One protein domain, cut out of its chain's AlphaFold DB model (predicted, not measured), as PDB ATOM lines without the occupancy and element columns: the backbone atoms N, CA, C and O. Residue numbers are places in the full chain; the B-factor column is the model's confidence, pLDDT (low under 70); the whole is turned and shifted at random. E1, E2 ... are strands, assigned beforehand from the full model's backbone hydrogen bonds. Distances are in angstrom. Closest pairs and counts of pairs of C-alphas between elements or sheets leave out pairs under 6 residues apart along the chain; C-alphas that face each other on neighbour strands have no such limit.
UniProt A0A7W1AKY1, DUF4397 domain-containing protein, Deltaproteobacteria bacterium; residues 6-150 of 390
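What this domain is: This is residues 6 to 150 of the 390 residues of the protein "DUF4397 domain-containing protein" of Deltaproteobacteria bacterium (UniProt A0A7W1AKY1). Two strongly twisted sheets lie face to face as a sandwich, their strands crossed at 48 degrees, and a separate hairpin of E1 and E2 lies over the other face of the larger sheet, apart from it. The larger sheet, mixed, runs E6, E3, E9, E10, E11; the smaller, antiparallel, runs E5, E4, E7, E8. The printed part has 145 residues with eleven named strands, E1 to E11 in order, and no named helix; it is all strand by class, though only 70 residues are in named elements. It is compact, with a radius of gyration of the C-alphas of 14.9 A and spans of 47 by 40 by 23 A.

How they stand to each other: E1, residues 6 to 10, and E2, residues 23 to 28, form a hairpin, with N 8 and O 25 at 2.8 A. E3, residues 37 to 44, is an inner strand, antiparallel to the edge strand E6, residues 78 to 81, with N 38 and O 80 at 2.8 A. On the other side of E3 is E9, residues 112 to 118, parallel to it at 23 degrees, with N 43 and O 115 at 2.8 A. E9, E10, residues 130 to 140, and E11, residues 143 to 149, form a meander, each strand the antiparallel neighbour of the one before, with N 116 and O 132 at 2.8 A and N 133 and O 147 at 2.9 A. E10 bends by 95 degrees at residue 137. In the facing sheet, E4, residues 52 to 56, and E5, residues 63 to 69, form a hairpin, with N 54 and O 66 at 2.8 A. E7, residues 88 to 92, is antiparallel to E4, with N 53 and O 91 at 2.8 A, and forms a hairpin with E8, residues 98 to 102, with N 90 and O 100 at 2.9 A. The facing parts of the two sheets are 9.9 A centre to centre. Residues 83 to 84 pair with 106 to 107, antiparallel.

Where its parts are: E1 begins at C-alpha 6 (536.707, 351.868, 364.312). From first to last C-alpha E3 measures 23.2 A, E10 22.5 A, E9 19.2 A and E11 17.3 A. E11 ends at C-alpha 149 (554.784, 358.254, 362.831).

The domain as a whole: The two C-alphas farthest apart, those of Thr 17 and Ala 35, are 47.2 A apart. The printed part has no cut. The links E1 to E2 and E9 to E10 are long. Mean pLDDT of the printed part is 89.9; residues 15 to 18, 122 to 125 and 140 are under 70.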
ATOM      1  N   THR A   6     535.957 350.781 364.924       91.94
ATOM      2  CA  THR A   6     536.707 351.868 364.312       91.94
ATOM      3  C   THR A   6     536.160 352.137 362.914       91.94
ATOM      4  O   THR A   6     536.079 351.227 362.088       91.94
ATOM      5  N   ILE A   7     535.784 353.384 362.618       93.56
ATOM      6  CA  ILE A   7     535.348 353.800 361.277       93.56
ATOM      7  C   ILE A   7     536.443 354.655 360.639       93.56
ATOM      8  O   ILE A   7     536.722 355.752 361.114       93.56
ATOM      9  N   ALA A   8     537.026 354.188 359.536       93.81
ATOM     10  CA  ALA A   8     538.025 354.935 358.780       93.81
ATOM     11  C   ALA A   8     537.431 355.523 357.496       93.81
ATOM     12  O   ALA A   8     536.781 354.827 356.712       93.81
ATOM     13  N   ALA A   9     537.713 356.800 357.253       92.94
ATOM     14  CA  ALA A   9     537.522 357.429 355.954       92.94
ATOM     15  C   ALA A   9     538.764 357.174 355.088       92.94
ATOM     16  O   ALA A   9     539.867 357.585 355.437       92.94
ATOM     17  N   THR A  10     538.592 356.471 353.973       92.12
ATOM     18  CA  THR A  10     539.689 356.009 353.105       92.12
ATOM     19  C   THR A  10     539.437 356.407 351.656       92.12
ATOM     20  O   THR A  10     538.292 356.622 351.273       92.12
ATOM     21  N   GLY A  11     540.482 356.473 350.833       88.38
ATOM     22  CA  GLY A  11     540.373 356.741 349.393       88.38
ATOM     23  C   GLY A  11     540.436 358.225 349.025       88.38
ATOM     24  O   GLY A  11     540.643 359.086 349.877       88.38
ATOM     25  N   LYS A  12     540.290 358.530 347.730       84.69
ATOM     26  CA  LYS A  12     540.436 359.885 347.173       84.69
ATOM     27  C   LYS A  12     539.088 360.470 346.748       84.69
ATOM     28  O   LYS A  12     538.281 359.795 346.107       84.69
ATOM     29  N   ILE A  13     538.875 361.754 347.046       81.62
ATOM     30  CA  ILE A  13     537.686 362.507 346.601       81.62
ATOM     31  C   ILE A  13     537.748 362.746 345.082       81.62
ATOM     32  O   ILE A  13     536.792 362.454 344.370       81.62
ATOM     33  N   ASN A  14     538.907 363.178 344.574       74.56
ATOM     34  CA  ASN A  14     539.169 363.380 343.145       74.56
ATOM     35  C   ASN A  14     540.027 362.226 342.599       74.56
ATOM     36  O   ASN A  14     541.228 362.376 342.389       74.56
ATOM     37  N   HIS A  15     539.434 361.041 342.442       68.12
ATOM     38  CA  HIS A  15     540.155 359.852 341.982       68.12
ATOM     39  C   HIS A  15     540.252 359.809 340.445       68.12
ATOM     40  O   HIS A  15     539.251 359.934 339.743       68.12
ATOM     41  N   GLY A  16     541.464 359.617 339.914       66.38
ATOM     42  CA  GLY A  16     541.664 359.234 338.515       66.38
ATOM     43  C   GLY A  16     541.366 357.747 338.287       66.38
ATOM     44  O   GLY A  16     541.165 356.983 339.236       66.38
ATOM     45  N   THR A  17     541.387 357.302 337.029       63.22
ATOM     46  CA  THR A  17     541.291 355.872 336.690       63.22
ATOM     47  C   THR A  17     542.407 355.090 337.391       63.22
ATOM     48  O   THR A  17     543.581 355.352 337.142       63.22
ATOM     49  N   GLY A  18     542.051 354.146 338.270       64.62
ATOM     50  CA  GLY A  18     543.006 353.321 339.026       64.62
ATOM     51  C   GLY A  18     543.272 353.756 340.475       64.62
ATOM     52  O   GLY A  18     543.998 353.061 341.177       64.62
ATOM     53  N   SER A  19     542.677 354.854 340.959       71.06
ATOM     54  CA  SER A  19     542.702 355.233 342.384       71.06
ATOM     55  C   SER A  19     541.397 354.855 343.090       71.06
ATOM     56  O   SER A  19     540.317 354.996 342.519       71.06
ATOM     57  N   ALA A  20     541.482 354.403 344.346       81.44
ATOM     58  CA  ALA A  20     540.300 354.073 345.138       81.44
ATOM     59  C   ALA A  20     539.481 355.333 345.473       81.44
ATOM     60  O   ALA A  20     540.033 356.317 345.969       81.44
ATOM     61  N   ALA A  21     538.170 355.286 345.226       86.06
ATOM     62  CA  ALA A  21     537.243 356.354 345.588       86.06
ATOM     63  C   ALA A  21     537.085 356.477 347.111       86.06
ATOM     64  O   ALA A  21     537.263 355.502 347.846       86.06
ATOM     65  N   PHE A  22     536.731 357.678 347.570       90.19
ATOM     66  CA  PHE A  22     536.450 357.949 348.976       90.19
ATOM     67  C   PHE A  22     535.323 357.051 349.522       90.19
ATOM     68  O   PHE A  22     534.246 356.971 348.928       90.19
ATOM     69  N   ALA A  23     535.558 356.400 350.661       91.88
ATOM     70  CA  ALA A  23     534.608 355.514 351.325       91.88
ATOM     71  C   ALA A  23     534.833 355.456 352.844       91.88
ATOM     72  O   ALA A  23     535.968 355.531 353.320       91.88
ATOM     73  N   LEU A  24     533.747 355.243 353.592       95.06
ATOM     74  CA  LEU A  24     533.801 354.874 355.006       95.06
ATOM     75  C   LEU A  24     533.885 353.353 355.136       95.06
ATOM     76  O   LEU A  24     533.126 352.628 354.491       95.06
ATOM     77  N   ARG A  25     534.793 352.876 355.982       95.25
ATOM     78  CA  ARG A  25     534.987 351.455 356.286       95.25
ATOM     79  C   ARG A  25     534.932 351.251 357.788       95.25
ATOM     80  O   ARG A  25     535.496 352.051 358.523       95.25
ATOM     81  N   ALA A  26     534.249 350.200 358.220       95.38
ATOM     82  CA  ALA A  26     534.106 349.851 359.626       95.38
ATOM     83  C   ALA A  26     534.942 348.608 359.942       95.38
ATOM     84  O   ALA A  26     534.887 347.623 359.206       95.38
ATOM     85  N   TYR A  27     535.669 348.656 361.052       95.12
ATOM     86  CA  TYR A  27     536.530 347.590 361.543       95.12
ATOM     87  C   TYR A  27     536.119 347.246 362.967       95.12
ATOM     88  O   TYR A  27     536.026 348.128 363.814       95.12
ATOM     89  N   VAL A  28     535.837 345.970 363.220       94.06
ATOM     90  CA  VAL A  28     535.448 345.509 364.558       94.06
ATOM     91  C   VAL A  28     536.670 345.531 365.464       94.06
ATOM     92  O   VAL A  28     537.719 344.996 365.097       94.06
ATOM     93  N   ASP A  29     536.526 346.144 366.631       92.25
ATOM     94  CA  ASP A  29     537.606 346.278 367.598       92.25
ATOM     95  C   ASP A  29     537.570 345.178 368.649       92.25
ATOM     96  O   ASP A  29     536.522 344.623 368.982       92.25
ATOM     97  N   ASP A  30     538.757 344.890 369.164       90.94
ATOM     98  CA  ASP A  30     538.980 344.012 370.297       90.94
ATOM     99  C   ASP A  30     539.566 344.868 371.418       90.94
ATOM    100  O   ASP A  30     540.644 345.442 371.276       90.94
ATOM    101  N   SER A  31     538.810 344.998 372.506       87.94
ATOM    102  CA  SER A  31     539.124 345.881 373.630       87.94
ATOM    103  C   SER A  31     539.778 345.157 374.807       87.94
ATOM    104  O   SER A  31     539.879 345.729 375.893       87.94
ATOM    105  N   GLU A  32     540.179 343.899 374.645       89.19
ATOM    106  CA  GLU A  32     540.826 343.124 375.703       89.19
ATOM    107  C   GLU A  32     542.329 343.013 375.437       89.19
ATOM    108  O   GLU A  32     542.744 342.770 374.312       89.19
ATOM    109  N   VAL A  33     543.175 343.160 376.455       91.50
ATOM    110  CA  VAL A  33     544.625 342.932 376.330       91.50
ATOM    111  C   VAL A  33     545.181 342.402 377.645       91.50
ATOM    112  O   VAL A  33     544.736 342.790 378.727       91.50
ATOM    113  N   GLY A  34     546.131 341.471 377.560       87.50
ATOM    114  CA  GLY A  34     546.816 340.942 378.739       87.50
ATOM    115  C   GLY A  34     547.713 341.999 379.390       87.50
ATOM    116  O   GLY A  34     548.307 342.818 378.700       87.50
ATOM    117  N   ALA A  35     547.860 341.948 380.717       83.94
ATOM    118  CA  ALA A  35     548.634 342.942 381.472       83.94
ATOM    119  C   ALA A  35     550.111 343.052 381.035       83.94
ATOM    120  O   ALA A  35     550.686 344.133 381.119       83.94
ATOM    121  N   ASP A  36     550.695 341.959 380.533       89.81
ATOM    122  CA  ASP A  36     552.098 341.882 380.094       89.81
ATOM    123  C   ASP A  36     552.262 341.909 378.560       89.81
ATOM    124  O   ASP A  36     553.362 341.706 378.039       89.81
ATOM    125  N   ALA A  37     551.174 342.132 377.820       93.56
ATOM    126  CA  ALA A  37     551.152 342.129 376.360       93.56
ATOM    127  C   ALA A  37     550.737 343.495 375.812       93.56
ATOM    128  O   ALA A  37     550.044 344.261 376.469       93.56
ATOM    129  N   ALA A  38     551.136 343.786 374.585       94.88
ATOM    130  CA  ALA A  38     550.511 344.791 373.748       94.88
ATOM    131  C   ALA A  38     549.671 344.094 372.673       94.88
ATOM    132  O   ALA A  38     550.001 342.989 372.238       94.88
ATOM    133  N   LYS A  39     548.611 344.754 372.216       94.94
ATOM    134  CA  LYS A  39     547.744 344.285 371.139       94.94
ATOM    135  C   LYS A  39     547.829 345.254 369.964       94.94
ATOM    136  O   LYS A  39     547.621 346.451 370.133       94.94
ATOM    137  N   LEU A  40     548.162 344.749 368.778       94.94
ATOM    138  CA  LEU A  40     548.365 345.558 367.573       94.94
ATOM    139  C   LEU A  40     547.523 345.035 366.409       94.94
ATOM    140  O   LEU A  40     547.518 343.835 366.134       94.94
ATOM    141  N   ARG A  41     546.877 345.935 365.671       95.94
ATOM    142  CA  ARG A  41     546.250 345.657 364.372       95.94
ATOM    143  C   ARG A  41     546.824 346.578 363.309       95.94
ATOM    144  O   ARG A  41     547.072 347.753 363.566       95.94
ATOM    145  N   PHE A  42     546.989 346.060 362.101       97.44
ATOM    146  CA  PHE A  42     547.347 346.855 360.938       97.44
ATOM    147  C   PHE A  42     546.146 347.026 360.009       97.44
ATOM    148  O   PHE A  42     545.441 346.062 359.715       97.44
ATOM    149  N   ILE A  43     545.927 348.244 359.523       97.75
ATOM    150  CA  ILE A  43     544.913 348.561 358.516       97.75
ATOM    151  C   ILE A  43     545.591 349.236 357.337       97.75
ATOM    152  O   ILE A  43     546.268 350.259 357.468       97.75
ATOM    153  N   HIS A  44     545.375 348.697 356.144       96.88
ATOM    154  CA  HIS A  44     545.938 349.303 354.956       96.88
ATOM    155  C   HIS A  44     544.983 350.361 354.377       96.88
ATOM    156  O   HIS A  44     544.085 350.052 353.604       96.88
ATOM    157  N   ALA A  45     545.197 351.637 354.706       95.38
ATOM    158  CA  ALA A  45     544.349 352.763 354.283       95.38
ATOM    159  C   ALA A  45     544.984 353.675 353.205       95.38
ATOM    160  O   ALA A  45     544.467 354.755 352.923       95.38
ATOM    161  N   SER A  46     546.088 353.249 352.584       92.69
ATOM    162  CA  SER A  46     546.857 354.038 351.617       92.69
ATOM    163  C   SER A  46     546.448 353.652 350.187       92.69
ATOM    164  O   SER A  46     546.714 352.536 349.743       92.69
ATOM    165  N   PRO A  47     545.712 354.513 349.463       89.31
ATOM    166  CA  PRO A  47     545.191 354.169 348.148       89.31
ATOM    167  C   PRO A  47     546.294 354.152 347.085       89.31
ATOM    168  O   PRO A  47     547.148 355.034 347.032       89.31
ATOM    169  N   GLY A  48     546.210 353.191 346.162       86.31
ATOM    170  CA  GLY A  48     547.115 353.113 345.010       86.31
ATOM    171  C   GLY A  48     548.476 352.482 345.312       86.31
ATOM    172  O   GLY A  48     549.378 352.577 344.481       86.31
ATOM    173  N   THR A  49     548.636 351.832 346.466       89.50
ATOM    174  CA  THR A  49     549.824 351.032 346.783       89.50
ATOM    175  C   THR A  49     549.528 349.536 346.663       89.50
ATOM    176  O   THR A  49     548.370 349.127 346.771       89.50
ATOM    177  N   PRO A  50     550.551 348.699 346.411       93.56
ATOM    178  CA  PRO A  50     550.391 347.248 346.449       93.56
ATOM    179  C   PRO A  50     550.064 346.757 347.863       93.56
ATOM    180  O   PRO A  50     550.205 347.501 348.833       93.56
ATOM    181  N   ASN A  51     549.685 345.479 347.972       96.31
ATOM    182  CA  ASN A  51     549.515 344.812 349.261       96.31
ATOM    183  C   ASN A  51     550.781 344.959 350.114       96.31
ATOM    184  O   ASN A  51     551.898 344.980 349.585       96.31
ATOM    185  N   VAL A  52     550.589 345.069 351.425       96.44
ATOM    186  CA  VAL A  52     551.650 345.428 352.368       96.44
ATOM    187  C   VAL A  52     551.951 344.262 353.302       96.44
ATOM    188  O   VAL A  52     551.041 343.652 353.871       96.44
ATOM    189  N   ASP A  53     553.244 344.012 353.490       97.50
ATOM    190  CA  ASP A  53     553.777 343.247 354.608       97.50
ATOM    191  C   ASP A  53     554.324 344.226 355.658       97.50
ATOM    192  O   ASP A  53     555.077 345.146 355.329       97.50
ATOM    193  N   VAL A  54     553.978 344.009 356.924       96.81
ATOM    194  CA  VAL A  54     554.483 344.762 358.081       96.81
ATOM    195  C   VAL A  54     555.189 343.789 359.010       96.81
ATOM    196  O   VAL A  54     554.714 342.673 359.222       96.81
ATOM    197  N   GLY A  55     556.331 344.187 359.558       95.12
ATOM    198  CA  GLY A  55     557.167 343.287 360.340       95.12
ATOM    199  C   GLY A  55     558.122 343.990 361.288       95.12
ATOM    200  O   GLY A  55     558.332 345.200 361.204       95.12
ATOM    201  N   LEU A  56     558.707 343.200 362.185       93.25
ATOM    202  CA  LEU A  56     559.786 343.638 363.067       93.25
ATOM    203  C   LEU A  56     561.112 343.669 362.304       93.25
ATOM    204  O   LEU A  56     561.361 342.844 361.423       93.25
ATOM    205  N   GLY A  57     561.986 344.596 362.676       93.12
ATOM    206  CA  GLY A  57     563.255 344.830 362.000       93.12
ATOM    207  C   GLY A  57     563.079 345.546 360.663       93.12
ATOM    208  O   GLY A  57     562.104 346.256 360.422       93.12
ATOM    209  N   GLY A  58     564.066 345.380 359.790       93.75
ATOM    210  CA  GLY A  58     564.101 345.995 358.469       93.75
ATOM    211  C   GLY A  58     565.238 345.421 357.635       93.75
ATOM    212  O   GLY A  58     566.146 344.775 358.169       93.75
ATOM    213  N   GLY A  59     565.179 345.642 356.327       92.94
ATOM    214  CA  GLY A  59     566.103 345.103 355.343       92.94
ATOM    215  C   GLY A  59     566.248 343.596 355.507       92.94
ATOM    216  O   GLY A  59     565.269 342.848 355.545       92.94
ATOM    217  N   LEU A  60     567.487 343.154 355.675       91.12
ATOM    218  CA  LEU A  60     567.841 341.758 355.879       91.12
ATOM    219  C   LEU A  60     567.279 341.151 357.177       91.12
ATOM    220  O   LEU A  60     567.096 339.941 357.248       91.12
ATOM    221  N   LEU A  61     567.003 341.968 358.196       91.69
ATOM    222  CA  LEU A  61     566.499 341.509 359.497       91.69
ATOM    223  C   LEU A  61     564.972 341.555 359.606       91.69
ATOM    224  O   LEU A  61     564.426 341.374 360.693       91.69
ATOM    225  N   PHE A  62     564.279 341.835 358.502       93.56
ATOM    226  CA  PHE A  62     562.828 341.905 358.484       93.56
ATOM    227  C   PHE A  62     562.199 340.542 358.796       93.56
ATOM    228  O   PHE A  62     562.412 339.563 358.078       93.56
ATOM    229  N   THR A  63     561.355 340.509 359.824       92.50
ATOM    230  CA  THR A  63     560.536 339.353 360.192       92.50
ATOM    231  C   THR A  63     559.063 339.718 360.009       92.50
ATOM    232  O   THR A  63     558.573 340.584 360.740       92.50
ATOM    233  N   PRO A  64     558.349 339.105 359.043       94.38
ATOM    234  CA  PRO A  64     556.959 339.444 358.763       94.38
ATOM    235  C   PRO A  64     556.059 339.142 359.963       94.38
ATOM    236  O   PRO A  64     556.184 338.096 360.594       94.38
ATOM    237  N   VAL A  65     555.127 340.053 360.224       95.56
ATOM    238  CA  VAL A  65     554.118 339.950 361.284       95.56
ATOM    239  C   VAL A  65     552.717 339.942 360.678       95.56
ATOM    240  O   VAL A  65     551.946 339.013 360.896       95.56
ATOM    241  N   PHE A  66     552.418 340.941 359.848       96.94
ATOM    242  CA  PHE A  66     551.220 340.992 359.018       96.94
ATOM    243  C   PHE A  66     551.653 340.850 357.564       96.94
ATOM    244  O   PHE A  66     552.572 341.541 357.130       96.94
ATOM    245  N   THR A  67     551.029 339.950 356.812       97.25
ATOM    246  CA  THR A  67     551.408 339.674 355.422       97.25
ATOM    247  C   THR A  67     550.241 339.897 354.480       97.25
ATOM    248  O   THR A  67     549.086 339.668 354.836       97.25
ATOM    249  N   ASN A  68     550.550 340.339 353.262       97.31
ATOM    250  CA  ASN A  68     549.614 340.465 352.152       97.31
ATOM    251  C   ASN A  68     548.328 341.231 352.501       97.31
ATOM    252  O   ASN A  68     547.238 340.867 352.058       97.31
ATOM    253  N   THR A  69     548.439 342.292 353.304       97.88
ATOM    254  CA  THR A  69     547.270 343.096 353.683       97.88
ATOM    255  C   THR A  69     546.905 344.004 352.514       97.88
ATOM    256  O   THR A  69     547.706 344.849 352.114       97.88
ATOM    257  N   ALA A  70     545.722 343.801 351.935       97.19
ATOM    258  CA  ALA A  70     545.231 344.568 350.794       97.19
ATOM    259  C   ALA A  70     544.629 345.912 351.222       97.19
ATOM    260  O   ALA A  70     544.179 346.071 352.356       97.19
ATOM    261  N   TYR A  71     544.582 346.879 350.304       95.12
ATOM    262  CA  TYR A  71     543.952 348.173 350.564       95.12
ATOM    263  C   TYR A  71     542.499 348.022 351.048       95.12
ATOM    264  O   TYR A  71     541.672 347.365 350.415       95.12
ATOM    265  N   GLY A  72     542.182 348.703 352.145       95.69
ATOM    266  CA  GLY A  72     540.885 348.700 352.804       95.69
ATOM    267  C   GLY A  72     540.669 347.539 353.773       95.69
ATOM    268  O   GLY A  72     539.671 347.578 354.495       95.69
ATOM    269  N   GLU A  73     541.577 346.566 353.826       97.19
ATOM    270  CA  GLU A  73     541.519 345.428 354.742       97.19
ATOM    271  C   GLU A  73     542.272 345.707 356.048       97.19
ATOM    272  O   GLU A  73     543.174 346.551 356.116       97.19
ATOM    273  N   ALA A  74     541.891 344.963 357.084       97.12
ATOM    274  CA  ALA A  74     542.565 344.927 358.372       97.12
ATOM    275  C   ALA A  74     543.179 343.547 358.607       97.12
ATOM    276  O   ALA A  74     542.593 342.524 358.247       97.12
ATOM    277  N   SER A  75     544.341 343.510 359.251       96.81
ATOM    278  CA  SER A  75     544.874 342.277 359.817       96.81
ATOM    279  C   SER A  75     544.000 341.795 360.980       96.81
ATOM    280  O   SER A  75     543.212 342.550 361.555       96.81
ATOM    281  N   ALA A  76     544.198 340.544 361.393       94.44
ATOM    282  CA  ALA A  76     543.810 340.149 362.742       94.44
ATOM    283  C   ALA A  76     544.610 340.962 363.777       94.44
ATOM    284  O   ALA A  76     545.720 341.426 363.488       94.44
ATOM    285  N   TYR A  77     544.050 341.110 364.977       94.19
ATOM    286  CA  TYR A  77     544.812 341.597 366.120       94.19
ATOM    287  C   TYR A  77     545.914 340.599 366.477       94.19
ATOM    288  O   TYR A  77     545.703 339.385 366.465       94.19
ATOM    289  N   LEU A  78     547.087 341.129 366.796       94.38
ATOM    290  CA  LEU A  78     548.223 340.384 367.306       94.38
ATOM    291  C   LEU A  78     548.469 340.760 368.761       94.38
ATOM    292  O   LEU A  78     548.767 341.919 369.043       94.38
ATOM    293  N   ASP A  79     548.451 339.764 369.642       94.00
ATOM    294  CA  ASP A  79     549.052 339.874 370.967       94.00
ATOM    295  C   ASP A  79     550.567 339.665 370.856       94.00
ATOM    296  O   ASP A  79     551.048 338.651 370.343       94.00
ATOM    297  N   THR A  80     551.333 340.639 371.327       92.00
ATOM    298  CA  THR A  80     552.797 340.655 371.280       92.00
ATOM    299  C   THR A  80     553.346 341.091 372.635       92.00
ATOM    300  O   THR A  80     552.696 341.869 373.330       92.00
ATOM    301  N   PRO A  81     554.551 340.657 373.045       92.69
ATOM    302  CA  PRO A  81     555.263 341.343 374.117       92.69
ATOM    303  C   PRO A  81     555.394 342.841 373.818       92.69
ATOM    304  O   PRO A  81     555.367 343.245 372.649       92.69
ATOM    305  N   ALA A  82     555.570 343.645 374.869       92.12
ATOM    306  CA  ALA A  82     555.836 345.070 374.722       92.12
ATOM    307  C   ALA A  82     556.998 345.315 373.746       92.12
ATOM    308  O   ALA A  82     558.026 344.632 373.791       92.12
ATOM    309  N   ILE A  83     556.828 346.295 372.864       90.88
ATOM    310  CA  ILE A  83     557.853 346.701 371.906       90.88
ATOM    311  C   ILE A  83     558.584 347.894 372.506       90.88
ATOM    312  O   ILE A  83     557.962 348.908 372.809       90.88
ATOM    313  N   ASP A  84     559.899 347.786 372.659       90.31
ATOM    314  CA  ASP A  84     560.737 348.877 373.150       90.31
ATOM    315  C   ASP A  84     562.025 348.963 372.327       90.31
ATOM    316  O   ASP A  84     562.827 348.028 372.288       90.31
ATOM    317  N   GLY A  85     562.197 350.060 371.590       87.50
ATOM    318  CA  GLY A  85     563.418 350.350 370.838       87.50
ATOM    319  C   GLY A  85     563.571 349.613 369.502       87.50
ATOM    320  O   GLY A  85     564.431 349.989 368.699       87.50
ATOM    321  N   ALA A  86     562.753 348.593 369.232       88.31
ATOM    322  CA  ALA A  86     562.802 347.836 367.984       88.31
ATOM    323  C   ALA A  86     562.396 348.697 366.779       88.31
ATOM    324  O   ALA A  86     561.738 349.726 366.905       88.31
ATOM    325  N   GLU A  87     562.781 348.264 365.584       93.31
ATOM    326  CA  GLU A  87     562.266 348.846 364.350       93.31
ATOM    327  C   GLU A  87     561.037 348.071 363.879       93.31
ATOM    328  O   GLU A  87     561.024 346.843 363.956       93.31
ATOM    329  N   ILE A  88     560.029 348.780 363.377       95.06
ATOM    330  CA  ILE A  88     558.904 348.195 362.641       95.06
ATOM    331  C   ILE A  88     558.966 348.749 361.227       95.06
ATOM    332  O   ILE A  88     558.961 349.968 361.054       95.06
ATOM    333  N   SER A  89     559.014 347.875 360.228       96.19
ATOM    334  CA  SER A  89     559.056 348.275 358.821       96.19
ATOM    335  C   SER A  89     557.825 347.791 358.067       96.19
ATOM    336  O   SER A  89     557.204 346.789 358.427       96.19
ATOM    337  N   ALA A  90     557.499 348.497 356.990       95.62
ATOM    338  CA  ALA A  90     556.496 348.098 356.016       95.62
ATOM    339  C   ALA A  90     557.118 348.043 354.618       95.62
ATOM    340  O   ALA A  90     557.903 348.920 354.237       95.62
ATOM    341  N   ARG A  91     556.741 347.028 353.840       95.62
ATOM    342  CA  ARG A  91     557.180 346.816 352.455       95.62
ATOM    343  C   ARG A  91     556.050 346.260 351.600       95.62
ATOM    344  O   ARG A  91     555.111 345.664 352.117       95.62
ATOM    345  N   ALA A  92     556.153 346.430 350.285       95.50
ATOM    346  CA  ALA A  92     555.245 345.752 349.363       95.50
ATOM    347  C   ALA A  92     555.394 344.228 349.503       95.50
ATOM    348  O   ALA A  92     556.517 343.725 349.606       95.50
ATOM    349  N   THR A  93     554.290 343.486 349.478       96.00
ATOM    350  CA  THR A  93     554.312 342.023 349.571       96.00
ATOM    351  C   THR A  93     555.172 341.418 348.464       96.00
ATOM    352  O   THR A  93     555.024 341.746 347.286       96.00
ATOM    353  N   GLY A  94     556.099 340.539 348.852       92.44
ATOM    354  CA  GLY A  94     557.081 339.926 347.947       92.44
ATOM    355  C   GLY A  94     558.315 340.787 347.638       92.44
ATOM    356  O   GLY A  94     559.207 340.325 346.929       92.44
ATOM    357  N   SER A  95     558.403 342.006 348.177       92.31
ATOM    358  CA  SER A  95     559.595 342.860 348.107       92.31
ATOM    359  C   SER A  95     560.541 342.606 349.285       92.31
ATOM    360  O   SER A  95     560.124 342.176 350.358       92.31
ATOM    361  N   THR A  96     561.821 342.932 349.108       89.00
ATOM    362  CA  THR A  96     562.817 343.044 350.191       89.00
ATOM    363  C   THR A  96     563.122 344.494 350.570       89.00
ATOM    364  O   THR A  96     563.861 344.732 351.522       89.00
ATOM    365  N   SER A  97     562.565 345.460 349.835       91.19
ATOM    366  CA  SER A  97     562.785 346.888 350.047       91.19
ATOM    367  C   SER A  97     561.687 347.470 350.927       91.19
ATOM    368  O   SER A  97     560.513 347.479 350.545       91.19
ATOM    369  N   ASP A  98     562.085 347.948 352.101       94.38
ATOM    370  CA  ASP A  98     561.201 348.681 353.000       94.38
ATOM    371  C   ASP A  98     560.907 350.072 352.439       94.38
ATOM    372  O   ASP A  98     561.775 350.717 351.848       94.38
ATOM    373  N   VAL A  99     559.686 350.552 352.663       93.00
ATOM    374  CA  VAL A  99     559.232 351.874 352.204       93.00
ATOM    375  C   VAL A  99     558.941 352.828 353.358       93.00
ATOM    376  O   VAL A  99     559.095 354.036 353.207       93.00
ATOM    377  N   ILE A 100     558.568 352.290 354.520       94.06
ATOM    378  CA  ILE A 100     558.350 353.044 355.756       94.06
ATOM    379  C   ILE A 100     558.982 352.259 356.900       94.06
ATOM    380  O   ILE A 100     558.850 351.035 356.951       94.06
ATOM    381  N   ALA A 101     559.621 352.960 357.831       94.88
ATOM    382  CA  ALA A 101     560.052 352.391 359.099       94.88
ATOM    383  C   ALA A 101     559.736 353.322 360.274       94.88
ATOM    384  O   ALA A 101     559.817 354.547 360.155       94.88
ATOM    385  N   ILE A 102     559.418 352.728 361.421       94.12
ATOM    386  CA  ILE A 102     559.298 353.384 362.724       94.12
ATOM    387  C   ILE A 102     560.481 352.913 363.568       94.12
ATOM    388  O   ILE A 102     560.593 351.721 363.859       94.12
ATOM    389  N   LYS A 103     561.372 353.837 363.946       91.25
ATOM    390  CA  LYS A 103     562.540 353.538 364.780       91.25
ATOM    391  C   LYS A 103     562.941 354.735 365.660       91.25
ATOM    392  O   LYS A 103     563.226 355.794 365.101       91.25
ATOM    393  N   PRO A 104     563.064 354.567 366.988       90.19
ATOM    394  CA  PRO A 104     562.603 353.407 367.752       90.19
ATOM    395  C   PRO A 104     561.069 353.333 367.756       90.19
ATOM    396  O   PRO A 104     560.399 354.355 367.882       90.19
ATOM    397  N   ALA A 105     560.510 352.135 367.620       90.94
ATOM    398  CA  ALA A 105     559.108 351.882 367.925       90.94
ATOM    399  C   ALA A 105     558.949 351.638 369.432       90.94
ATOM    400  O   ALA A 105     559.810 351.023 370.064       90.94
ATOM    401  N   SER A 106     557.840 352.113 369.996       91.31
ATOM    402  CA  SER A 106     557.471 351.863 371.386       91.31
ATOM    403  C   SER A 106     555.990 351.519 371.455       91.31
ATOM    404  O   SER A 106     555.153 352.267 370.955       91.31
ATOM    405  N   LEU A 107     555.686 350.363 372.036       92.62
ATOM    406  CA  LEU A 107     554.336 349.893 372.304       92.62
ATOM    407  C   LEU A 107     554.342 349.203 373.681       92.62
ATOM    408  O   LEU A 107     554.666 348.014 373.761       92.62
ATOM    409  N   PRO A 108     554.070 349.947 374.769       93.62
ATOM    410  CA  PRO A 108     554.115 349.421 376.133       93.62
ATOM    411  C   PRO A 108     553.106 348.292 376.383       93.62
ATOM    412  O   PRO A 108     552.085 348.191 375.700       93.62
ATOM    413  N   ALA A 109     553.353 347.478 377.411       94.81
ATOM    414  CA  ALA A 109     552.384 346.483 377.869       94.81
ATOM    415  C   ALA A 109     551.064 347.147 378.311       94.81
ATOM    416  O   ALA A 109     551.061 348.263 378.831       94.81
ATOM    417  N   GLY A 110     549.945 346.467 378.076       93.75
ATOM    418  CA  GLY A 110     548.590 346.969 378.279       93.75
ATOM    419  C   GLY A 110     548.063 347.868 377.157       93.75
ATOM    420  O   GLY A 110     546.925 348.318 377.247       93.75
ATOM    421  N   THR A 111     548.841 348.143 376.106       94.00
ATOM    422  CA  THR A 111     548.405 349.006 374.993       94.00
ATOM    423  C   THR A 111     547.597 348.218 373.966       94.00
ATOM    424  O   THR A 111     548.025 347.140 373.555       94.00
ATOM    425  N   ILE A 112     546.477 348.774 373.499       94.56
ATOM    426  CA  ILE A 112     545.759 348.327 372.297       94.56
ATOM    427  C   ILE A 112     545.959 349.404 371.240       94.56
ATOM    428  O   ILE A 112     545.654 350.565 371.494       94.56
ATOM    429  N   ALA A 113     546.506 349.046 370.085       94.56
ATOM    430  CA  ALA A 113     546.802 350.009 369.040       94.56
ATOM    431  C   ALA A 113     546.377 349.534 367.652       94.56
ATOM    432  O   ALA A 113     546.549 348.366 367.279       94.56
ATOM    433  N   THR A 114     545.934 350.490 366.842       95.38
ATOM    434  CA  THR A 114     545.703 350.311 365.414       95.38
ATOM    435  C   THR A 114     546.678 351.186 364.625       95.38
ATOM    436  O   THR A 114     546.711 352.410 364.758       95.38
ATOM    437  N   ALA A 115     547.485 350.552 363.775       96.06
ATOM    438  CA  ALA A 115     548.386 351.216 362.842       96.06
ATOM    439  C   ALA A 115     547.760 351.261 361.444       96.06
ATOM    440  O   ALA A 115     547.490 350.222 360.842       96.06
ATOM    441  N   PHE A 116     547.576 352.457 360.895       96.12
ATOM    442  CA  PHE A 116     547.070 352.655 359.541       96.12
ATOM    443  C   PHE A 116     548.206 353.045 358.600       96.12
ATOM    444  O   PHE A 116     548.863 354.061 358.825       96.12
ATOM    445  N   ALA A 117     548.399 352.314 357.502       95.12
ATOM    446  CA  ALA A 117     549.175 352.849 356.381       95.12
ATOM    447  C   ALA A 117     548.338 353.918 355.672       95.12
ATOM    448  O   ALA A 117     547.263 353.598 355.169       95.12
ATOM    449  N   ILE A 118     548.819 355.155 355.613       93.12
ATOM    450  CA  ILE A 118     548.128 356.301 355.002       93.12
ATOM    451  C   ILE A 118     549.028 356.996 353.969       93.12
ATOM    452  O   ILE A 118     550.221 356.712 353.882       93.12
ATOM    453  N   GLY A 119     548.460 357.920 353.191       89.56
ATOM    454  CA  GLY A 119     549.196 358.682 352.173       89.56
ATOM    455  C   GLY A 119     549.373 357.928 350.856       89.56
ATOM    456  O   GLY A 119     548.678 356.945 350.601       89.56
ATOM    457  N   GLU A 120     550.274 358.402 349.993       84.50
ATOM    458  CA  GLU A 120     550.482 357.888 348.630       84.50
ATOM    459  C   GLU A 120     551.972 357.804 348.258       84.50
ATOM    460  O   GLU A 120     552.777 358.620 348.710       84.50
ATOM    461  N   ILE A 121     552.337 356.860 347.377       77.69
ATOM    462  CA  ILE A 121     553.724 356.682 346.893       77.69
ATOM    463  C   ILE A 121     554.207 357.888 346.073       77.69
ATOM    464  O   ILE A 121     555.354 358.301 346.219       77.69
ATOM    465  N   SER A 122     553.359 358.451 345.204       68.25
ATOM    466  CA  SER A 122     553.743 359.554 344.309       68.25
ATOM    467  C   SER A 122     553.644 360.939 344.954       68.25
ATOM    468  O   SER A 122     554.182 361.900 344.411       68.25
ATOM    469  N   GLY A 123     552.961 361.061 346.098       59.94
ATOM    470  CA  GLY A 123     552.742 362.342 346.772       59.94
ATOM    471  C   GLY A 123     551.940 363.363 345.952       59.94
ATOM    472  O   GLY A 123     551.928 364.535 346.316       59.94
ATOM    473  N   GLU A 124     551.261 362.954 344.871       62.78
ATOM    474  CA  GLU A 124     550.486 363.844 343.983       62.78
ATOM    475  C   GLU A 124     549.396 364.625 344.729       62.78
ATOM    476  O   GLU A 124     549.092 365.765 344.383       62.78
ATOM    477  N   SER A 125     548.856 364.040 345.799       66.19
ATOM    478  CA  SER A 125     547.881 364.674 346.692       66.19
ATOM    479  C   SER A 125     548.513 365.529 347.807       66.19
ATOM    480  O   SER A 125     547.797 366.039 348.663       66.19
ATOM    481  N   GLY A 126     549.844 365.654 347.859       71.94
ATOM    482  CA  GLY A 126     550.578 366.344 348.929       71.94
ATOM    483  C   GLY A 126     550.700 365.563 350.246       71.94
ATOM    484  O   GLY A 126     551.260 366.086 351.206       71.94
ATOM    485  N   ALA A 127     550.204 364.321 350.300       83.25
ATOM    486  CA  ALA A 127     550.269 363.443 351.467       83.25
ATOM    487  C   ALA A 127     551.225 362.262 351.199       83.25
ATOM    488  O   ALA A 127     550.824 361.298 350.536       83.25
ATOM    489  N   PRO A 128     552.488 362.318 351.664       87.62
ATOM    490  CA  PRO A 128     553.419 361.206 351.508       87.62
ATOM    491  C   PRO A 128     552.978 360.001 352.345       87.62
ATOM    492  O   PRO A 128     552.225 360.139 353.310       87.62
ATOM    493  N   LEU A 129     553.480 358.823 351.979       89.81
ATOM    494  CA  LEU A 129     553.325 357.610 352.774       89.81
ATOM    495  C   LEU A 129     553.755 357.815 354.233       89.81
ATOM    496  O   LEU A 129     554.868 358.270 354.501       89.81
ATOM    497  N   ALA A 130     552.882 357.434 355.163       92.12
ATOM    498  CA  ALA A 130     553.130 357.494 356.601       92.12
ATOM    499  C   ALA A 130     552.317 356.427 357.352       92.12
ATOM    500  O   ALA A 130     551.455 355.760 356.768       92.12
ATOM    501  N   VAL A 131     552.574 356.280 358.654       94.94
ATOM    502  CA  VAL A 131     551.741 355.473 359.553       94.94
ATOM    503  C   VAL A 131     550.977 356.404 360.484       94.94
ATOM    504  O   VAL A 131     551.589 357.195 361.192       94.94
ATOM    505  N   LEU A 132     549.652 356.305 360.514       95.00
ATOM    506  CA  LEU A 132     548.861 356.855 361.614       95.00
ATOM    507  C   LEU A 132     548.756 355.767 362.681       95.00
ATOM    508  O   LEU A 132     548.119 354.744 362.445       95.00
ATOM    509  N   LEU A 133     549.418 355.952 363.816       95.12
ATOM    510  CA  LEU A 133     549.351 355.034 364.948       95.12
ATOM    511  C   LEU A 133     548.377 355.598 365.975       95.12
ATOM    512  O   LEU A 133     548.626 356.676 366.510       95.12
ATOM    513  N   CYS A 134     547.295 354.872 366.230       93.81
ATOM    514  CA  CYS A 134     546.299 355.201 367.240       93.81
ATOM    515  C   CYS A 134     546.410 354.229 368.410       93.81
ATOM    516  O   CYS A 134     546.488 353.020 368.193       93.81
ATOM    517  N   VAL A 135     546.425 354.755 369.633       93.44
ATOM    518  CA  VAL A 135     546.279 353.962 370.854       93.44
ATOM    519  C   VAL A 135     544.800 353.943 371.219       93.44
ATOM    520  O   VAL A 135     544.245 354.921 371.710       93.44
ATOM    521  N   ASP A 136     544.163 352.814 370.940       90.94
ATOM    522  CA  ASP A 136     542.712 352.642 370.957       90.94
ATOM    523  C   ASP A 136     542.146 352.655 372.386       90.94
ATOM    524  O   ASP A 136     540.987 353.005 372.595       90.94
ATOM    525  N   ASN A 137     542.965 352.296 373.381       89.56
ATOM    526  CA  ASN A 137     542.604 352.316 374.800       89.56
ATOM    527  C   ASN A 137     543.205 353.496 375.587       89.56
ATOM    528  O   ASN A 137     543.146 353.500 376.817       89.56
ATOM    529  N   ALA A 138     543.771 354.490 374.894       85.25
ATOM    530  CA  ALA A 138     544.143 355.775 375.473       85.25
ATOM    531  C   ALA A 138     543.071 356.805 375.109       85.25
ATOM    532  O   ALA A 138     542.925 357.206 373.954       85.25
ATOM    533  N   GLU A 139     542.293 357.225 376.103       73.31
ATOM    534  CA  GLU A 139     541.213 358.186 375.899       73.31
ATOM    535  C   GLU A 139     541.687 359.618 376.182       73.31
ATOM    536  O   GLU A 139     542.101 359.933 377.299       73.31
ATOM    537  N   HIS A 140     541.536 360.517 375.200       65.50
ATOM    538  CA  HIS A 140     541.624 361.976 375.380       65.50
ATOM    539  C   HIS A 140     540.272 362.628 375.060       65.50
ATOM    540  O   HIS A 140     540.121 363.428 374.138       65.50
ATOM    541  N   GLY A 141     539.240 362.278 375.829       74.00
ATOM    542  CA  GLY A 141     537.888 362.792 375.608       74.00
ATOM    543  C   GLY A 141     537.198 362.121 374.416       74.00
ATOM    544  O   GLY A 141     536.889 360.940 374.486       74.00
ATOM    545  N   LEU A 142     536.892 362.880 373.355       72.94
ATOM    546  CA  LEU A 142     536.226 362.358 372.145       72.94
ATOM    547  C   LEU A 142     537.209 361.879 371.061       72.94
ATOM    548  O   LEU A 142     536.767 361.326 370.055       72.94
ATOM    549  N   GLU A 143     538.511 362.110 371.240       75.94
ATOM    550  CA  GLU A 143     539.556 361.729 370.288       75.94
ATOM    551  C   GLU A 143     540.393 360.577 370.858       75.94
ATOM    552  O   GLU A 143     540.767 360.582 372.033       75.94
ATOM    553  N   ALA A 144     540.685 359.588 370.010       77.50
ATOM    554  CA  ALA A 144     541.702 358.585 370.303       77.50
ATOM    555  C   ALA A 144     543.096 359.224 370.214       77.50
ATOM    556  O   ALA A 144     543.317 360.137 369.412       77.50
ATOM    557  N   GLU A 145     544.053 358.731 371.002       90.06
ATOM    558  CA  GLU A 145     545.437 359.203 370.924       90.06
ATOM    559  C   GLU A 145     546.099 358.703 369.634       90.06
ATOM    560  O   GLU A 145     546.648 357.603 369.584       90.06
ATOM    561  N   CYS A 146     546.042 359.508 368.574       91.56
ATOM    562  CA  CYS A 146     546.650 359.183 367.290       91.56
ATOM    563  C   CYS A 146     547.819 360.112 366.961       91.56
ATOM    564  O   CYS A 146     547.747 361.329 367.125       91.56
ATOM    565  N   SER A 147     548.886 359.547 366.401       92.56
ATOM    566  CA  SER A 147     550.036 360.304 365.908       92.56
ATOM    567  C   SER A 147     550.500 359.786 364.551       92.56
ATOM    568  O   SER A 147     550.445 358.590 364.264       92.56
ATOM    569  N   VAL A 148     550.943 360.702 363.687       93.19
ATOM    570  CA  VAL A 148     551.600 360.329 362.432       93.19
ATOM    571  C   VAL A 148     553.062 360.034 362.741       93.19
ATOM    572  O   VAL A 148     553.802 360.911 363.186       93.19
ATOM    573  N   VAL A 149     553.464 358.790 362.513       93.00
ATOM    574  CA  VAL A 149     554.784 358.254 362.831       93.00
ATOM    575  C   VAL A 149     555.405 357.572 361.615       93.00
ATOM    576  O   VAL A 149     554.756 357.290 360.603       93.00
ATOM    577  N   GLY A 150     556.693 357.271 361.755       88.62
ATOM    578  CA  GLY A 150     557.483 356.618 360.725       88.62
ATOM    579  C   GLY A 150     557.937 357.568 359.622       88.62
ATOM    580  O   GLY A 150     557.504 358.712 359.506       88.62
TER     581      GLY A 150